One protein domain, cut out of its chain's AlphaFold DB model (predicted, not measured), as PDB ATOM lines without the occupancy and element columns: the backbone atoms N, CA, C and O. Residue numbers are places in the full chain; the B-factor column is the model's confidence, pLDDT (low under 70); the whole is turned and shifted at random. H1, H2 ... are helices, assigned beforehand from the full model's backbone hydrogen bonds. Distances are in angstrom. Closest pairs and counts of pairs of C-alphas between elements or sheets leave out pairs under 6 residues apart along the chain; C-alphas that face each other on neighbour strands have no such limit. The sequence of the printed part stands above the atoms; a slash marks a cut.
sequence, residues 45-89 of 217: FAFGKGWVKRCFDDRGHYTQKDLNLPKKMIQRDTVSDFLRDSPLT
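Overview. This is residues 45 to 89 of the 217 residues of an uncharacterized protein of Biomphalaria glabrata (UniProt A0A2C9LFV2). There is little regular structure here: a small, rounded body made mainly of loops, with two short helices, H1 and H2, packed together and a long link that swings out to Leu 67 and folds back to Asp 77. The printed part has 45 residues, 10 of them in the named helices, H1 then H2, with no named strand; the class is all helix. It is compact, with a radius of gyration of the C-alphas of 9.5 A and spans of 23 by 19 by 16 A.

Along the chain. Start at Phe 45, then find C-alpha 51 at (123.090, -9.398, 265.689), where H1, residues 51 to 55, begins; it is 6.1 A long. Go on to H2, residues 79 to 83, 8.1 A long, which ends at C-alpha 83 at (120.664, -7.274, 257.200).

Arrangement. Look at the C-alphas of Val 52 and Phe 82: they are the closest of H1 and H2, which touch, at 7.2 A. In H1 every O i to N i+4 pair is within hydrogen-bond range; in H2 0 of 1 is, but 2 of 2 O i to N i+3 pairs are.

Size, cuts and confidence. The C-alphas of Leu 67 and Asp 77 are the two farthest apart, 25.1 A. The link from H1 to H2 is long, residues 56 to 78. The printed part has no cut, and no printed residue is under 70 in pLDDT.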
ATOM      1  N   PHE A  45     126.041  -1.634 262.589       95.69
ATOM      2  CA  PHE A  45     127.311  -0.995 262.934       95.69
ATOM      3  C   PHE A  45     127.715  -1.254 264.390       95.69
ATOM      4  O   PHE A  45     128.876  -1.556 264.643       95.69
ATOM      5  N   ALA A  46     126.775  -1.172 265.337       96.69
ATOM      6  CA  ALA A  46     127.074  -1.341 266.762       96.69
ATOM      7  C   ALA A  46     127.382  -2.800 267.151       96.69
ATOM      8  O   ALA A  46     128.228  -3.060 268.001       96.69
ATOM      9  N   PHE A  47     126.704  -3.764 266.522       96.56
ATOM     10  CA  PHE A  47     126.733  -5.173 266.928       96.56
ATOM     11  C   PHE A  47     127.208  -6.140 265.837       96.56
ATOM     12  O   PHE A  47     127.232  -7.356 266.061       96.56
ATOM     13  N   GLY A  48     127.554  -5.623 264.654       95.12
ATOM     14  CA  GLY A  48     127.913  -6.417 263.483       95.12
ATOM     15  C   GLY A  48     126.729  -7.192 262.898       95.12
ATOM     16  O   GLY A  48     125.706  -7.409 263.544       95.12
ATOM     17  N   LYS A  49     126.878  -7.712 261.674       90.69
ATOM     18  CA  LYS A  49     125.815  -8.462 260.965       90.69
ATOM     19  C   LYS A  49     125.273  -9.679 261.738       90.69
ATOM     20  O   LYS A  49     124.152 -10.114 261.499       90.69
ATOM     21  N   GLY A  50     126.043 -10.216 262.687       93.56
ATOM     22  CA  GLY A  50     125.640 -11.345 263.529       93.56
ATOM     23  C   GLY A  50     124.521 -11.036 264.531       93.56
ATOM     24  O   GLY A  50     123.971 -11.970 265.109       93.56
ATOM     25  N   TRP A  51     124.157  -9.765 264.750       95.81
ATOM     26  CA  TRP A  51     123.090  -9.398 265.689       95.81
ATOM     27  C   TRP A  51     121.750 -10.055 265.340       95.81
ATOM     28  O   TRP A  51     121.066 -10.531 266.243       95.81
ATOM     29  N   VAL A  52     121.426 -10.176 264.047       95.56
ATOM     30  CA  VAL A  52     120.180 -10.796 263.576       95.56
ATOM     31  C   VAL A  52     120.104 -12.255 264.034       95.56
ATOM     32  O   VAL A  52     119.179 -12.633 264.744       95.56
ATOM     33  N   LYS A  53     121.135 -13.058 263.754       95.44
ATOM     34  CA  LYS A  53     121.179 -14.470 264.174       95.44
ATOM     35  C   LYS A  53     121.121 -14.646 265.697       95.44
ATOM     36  O   LYS A  53     120.623 -15.652 266.181       95.44
ATOM     37  N   ARG A  54     121.653 -13.690 266.466       96.19
ATOM     38  CA  ARG A  54     121.622 -13.751 267.937       96.19
ATOM     39  C   ARG A  54     120.244 -13.435 268.520       96.19
ATOM     40  O   ARG A  54     119.933 -13.920 269.607       96.19
ATOM     41  N   CYS A  55     119.462 -12.590 267.848       96.88
ATOM     42  CA  CYS A  55     118.238 -12.014 268.410       96.88
ATOM     43  C   CYS A  55     116.951 -12.628 267.866       96.88
ATOM     44  O   CYS A  55     115.911 -12.432 268.482       96.88
ATOM     45  N   PHE A  56     117.005 -13.352 266.751       96.75
ATOM     46  CA  PHE A  56     115.852 -14.039 266.181       96.75
ATOM     47  C   PHE A  56     116.016 -15.551 266.298       96.75
ATOM     48  O   PHE A  56     117.093 -16.078 266.020       96.75
ATOM     49  N   ASP A  57     114.954 -16.231 266.723       94.38
ATOM     50  CA  ASP A  57     114.885 -17.694 266.699       94.38
ATOM     51  C   ASP A  57     114.527 -18.228 265.295       94.38
ATOM     52  O   ASP A  57     114.235 -17.463 264.371       94.38
ATOM     53  N   ASP A  58     114.508 -19.553 265.138       92.75
ATOM     54  CA  ASP A  58     114.171 -20.218 263.866       92.75
ATOM     55  C   ASP A  58     112.715 -19.985 263.418       92.75
ATOM     56  O   ASP A  58     112.352 -20.285 262.282       92.75
ATOM     57  N   ARG A  59     111.866 -19.449 264.303       92.19
ATOM     58  CA  ARG A  59     110.476 -19.067 264.018       92.19
ATOM     59  C   ARG A  59     110.342 -17.572 263.708       92.19
ATOM     60  O   ARG A  59     109.235 -17.100 263.474       92.19
ATOM     61  N   GLY A  60     111.449 -16.828 263.709       92.62
ATOM     62  CA  GLY A  60     111.482 -15.389 263.478       92.62
ATOM     63  C   GLY A  60     111.019 -14.545 264.665       92.62
ATOM     64  O   GLY A  60     110.765 -13.350 264.500       92.62
ATOM     65  N   HIS A  61     110.926 -15.112 265.870       94.69
ATOM     66  CA  HIS A  61     110.611 -14.335 267.062       94.69
ATOM     67  C   HIS A  61     111.832 -13.574 267.554       94.69
ATOM     68  O   HIS A  61     112.883 -14.143 267.854       94.69
ATOM     69  N   TYR A  62     111.654 -12.265 267.692       97.62
ATOM     70  CA  TYR A  62     112.665 -11.382 268.234       97.62
ATOM     71  C   TYR A  62     112.741 -11.476 269.765       97.62
ATOM     72  O   TYR A  62     111.734 -11.358 270.461       97.62
ATOM     73  N   THR A  63     113.956 -11.603 270.291       97.38
ATOM     74  CA  THR A  63     114.287 -11.428 271.706       97.38
ATOM     75  C   THR A  63     115.414 -10.412 271.832       97.38
ATOM     76  O   THR A  63     116.487 -10.586 271.252       97.38
ATOM     77  N   GLN A  64     115.206  -9.381 272.650       97.69
ATOM     78  CA  GLN A  64     116.250  -8.417 272.982       97.69
ATOM     79  C   GLN A  64     117.362  -9.110 273.788       97.69
ATOM     80  O   GLN A  64     117.135  -9.577 274.903       97.69
ATOM     81  N   LYS A  65     118.567  -9.213 273.210       96.94
ATOM     82  CA  LYS A  65     119.748  -9.836 273.847       96.94
ATOM     83  C   LYS A  65     120.738  -8.837 274.452       96.94
ATOM     84  O   LYS A  65     121.697  -9.257 275.087       96.94
ATOM     85  N   ASP A  66     120.523  -7.546 274.229       97.81
ATOM     86  CA  ASP A  66     121.345  -6.438 274.716       97.81
ATOM     87  C   ASP A  66     120.435  -5.225 274.947       97.81
ATOM     88  O   ASP A  66     119.514  -5.001 274.159       97.81
ATOM     89  N   LEU A  67     120.673  -4.447 276.005       97.44
ATOM     90  CA  LEU A  67     119.837  -3.288 276.347       97.44
ATOM     91  C   LEU A  67     119.846  -2.198 275.271       97.44
ATOM     92  O   LEU A  67     118.879  -1.447 275.181       97.44
ATOM     93  N   ASN A  68     120.909  -2.110 274.469       98.00
ATOM     94  CA  ASN A  68     120.999  -1.157 273.370       98.00
ATOM     95  C   ASN A  68     120.356  -1.684 272.066       98.00
ATOM     96  O   ASN A  68     120.191  -0.937 271.108       98.00
ATOM     97  N   LEU A  69     119.909  -2.941 271.998       97.94
ATOM     98  CA  LEU A  69     119.060  -3.400 270.889       97.94
ATOM     99  C   LEU A  69     117.593  -2.970 271.094       97.94
ATOM    100  O   LEU A  69     117.188  -2.797 272.240       97.94
ATOM    101  N   PRO A  70     116.772  -2.851 270.032       97.56
ATOM    102  CA  PRO A  70     115.375  -2.428 270.151       97.56
ATOM    103  C   PRO A  70     114.554  -3.266 271.132       97.56
ATOM    104  O   PRO A  70     114.571  -4.489 271.083       97.56
ATOM    105  N   LYS A  71     113.733  -2.638 271.976       96.56
ATOM    106  CA  LYS A  71     112.859  -3.389 272.911       96.56
ATOM    107  C   LYS A  71     111.827  -4.272 272.211       96.56
ATOM    108  O   LYS A  71     111.391  -5.289 272.747       96.56
ATOM    109  N   LYS A  72     111.380  -3.839 271.035       95.00
ATOM    110  CA  LYS A  72     110.435  -4.546 270.171       95.00
ATOM    111  C   LYS A  72     110.899  -4.389 268.737       95.00
ATOM    112  O   LYS A  72     111.444  -3.346 268.380       95.00
ATOM    113  N   MET A  73     110.631  -5.401 267.927       94.69
ATOM    114  CA  MET A  73     110.975  -5.391 266.517       94.69
ATOM    115  C   MET A  73     109.718  -5.410 265.661       94.69
ATOM    116  O   MET A  73     108.728  -6.051 266.017       94.69
ATOM    117  N   ILE A  74     109.767  -4.696 264.540       93.19
ATOM    118  CA  ILE A  74     108.735  -4.789 263.510       93.19
ATOM    119  C   ILE A  74     108.745  -6.190 262.888       93.19
ATOM    120  O   ILE A  74     109.782  -6.853 262.858       93.19
ATOM    121  N   GLN A  75     107.599  -6.642 262.393       89.56
ATOM    122  CA  GLN A  75     107.548  -7.842 261.562       89.56
ATOM    123  C   GLN A  75     107.899  -7.475 260.118       89.56
ATOM    124  O   GLN A  75     107.562  -6.389 259.649       89.56
ATOM    125  N   ARG A  76     108.600  -8.379 259.438       91.69
ATOM    126  CA  ARG A  76     108.946  -8.302 258.015       91.69
ATOM    127  C   ARG A  76     108.716  -9.669 257.384       91.69
ATOM    128  O   ARG A  76     108.627 -10.658 258.112       91.69
ATOM    129  N   ASP A  77     108.679  -9.708 256.057       90.12
ATOM    130  CA  ASP A  77     108.534 -10.952 255.297       90.12
ATOM    131  C   ASP A  77     109.667 -11.927 255.615       90.12
ATOM    132  O   ASP A  77     109.424 -13.107 255.868       90.12
ATOM    133  N   THR A  78     110.911 -11.430 255.679       93.12
ATOM    134  CA  THR A  78     112.050 -12.223 256.137       93.12
ATOM    135  C   THR A  78     112.863 -11.510 257.212       93.12
ATOM    136  O   THR A  78     113.138 -10.311 257.167       93.12
ATOM    137  N   VAL A  79     113.349 -12.281 258.185       92.69
ATOM    138  CA  VAL A  79     114.281 -11.783 259.209       92.69
ATOM    139  C   VAL A  79     115.596 -11.298 258.579       92.69
ATOM    140  O   VAL A  79     116.229 -10.362 259.067       92.69
ATOM    141  N   SER A  80     116.010 -11.898 257.461       91.44
ATOM    142  CA  SER A  80     117.195 -11.466 256.718       91.44
ATOM    143  C   SER A  80     117.082 -10.058 256.137       91.44
ATOM    144  O   SER A  80     118.117  -9.443 255.881       91.44
ATOM    145  N   ASP A  81     115.877  -9.503 255.979       93.94
ATOM    146  CA  ASP A  81     115.703  -8.137 255.472       93.94
ATOM    147  C   ASP A  81     116.344  -7.100 256.401       93.94
ATOM    148  O   ASP A  81     116.831  -6.063 255.947       93.94
ATOM    149  N   PHE A  82     116.452  -7.400 257.699       94.75
ATOM    150  CA  PHE A  82     117.164  -6.560 258.667       94.75
ATOM    151  C   PHE A  82     118.677  -6.461 258.417       94.75
ATOM    152  O   PHE A  82     119.325  -5.561 258.952       94.75
ATOM    153  N   LEU A  83     119.258  -7.360 257.612       92.75
ATOM    154  CA  LEU A  83     120.664  -7.274 257.200       92.75
ATOM    155  C   LEU A  83     120.893  -6.217 256.116       92.75
ATOM    156  O   LEU A  83     122.011  -5.722 255.992       92.75
ATOM    157  N   ARG A  84     119.863  -5.903 255.320       91.19
ATOM    158  CA  ARG A  84     119.921  -4.878 254.265       91.19
ATOM    159  C   ARG A  84     119.391  -3.535 254.757       91.19
ATOM    160  O   ARG A  84     119.933  -2.502 254.387       91.19
ATOM    161  N   ASP A  85     118.383  -3.568 255.624       94.25
ATOM    162  CA  ASP A  85     117.745  -2.392 256.210       94.25
ATOM    163  C   ASP A  85     117.697  -2.524 257.741       94.25
ATOM    164  O   ASP A  85     116.721  -3.011 258.326       94.25
ATOM    165  N   SER A  86     118.823  -2.180 258.372       96.00
ATOM    166  CA  SER A  86     119.048  -2.345 259.810       96.00
ATOM    167  C   SER A  86     118.324  -1.265 260.625       96.00
ATOM    168  O   SER A  86     118.403  -0.088 260.269       96.00
ATOM    169  N   PRO A  87     117.667  -1.621 261.746       97.00
ATOM    170  CA  PRO A  87     117.002  -0.647 262.599       97.00
ATOM    171  C   PRO A  87     118.007   0.167 263.427       97.00
ATOM    172  O   PRO A  87     119.171  -0.215 263.608       97.00
ATOM    173  N   LEU A  88     117.524   1.276 263.991       97.75
ATOM    174  CA  LEU A  88     118.253   2.021 265.016       97.75
ATOM    175  C   LEU A  88     118.406   1.192 266.296       97.75
ATOM    176  O   LEU A  88     117.561   0.353 266.602       97.75
ATOM    177  N   THR A  89     119.468   1.454 267.049       98.19
ATOM    178  CA  THR A  89     119.623   0.987 268.436       98.19
ATOM    179  C   THR A  89     118.757   1.821 269.394       98.19
ATOM    180  O   THR A  89     118.176   2.835 268.996       98.19
TER     181      THR A  89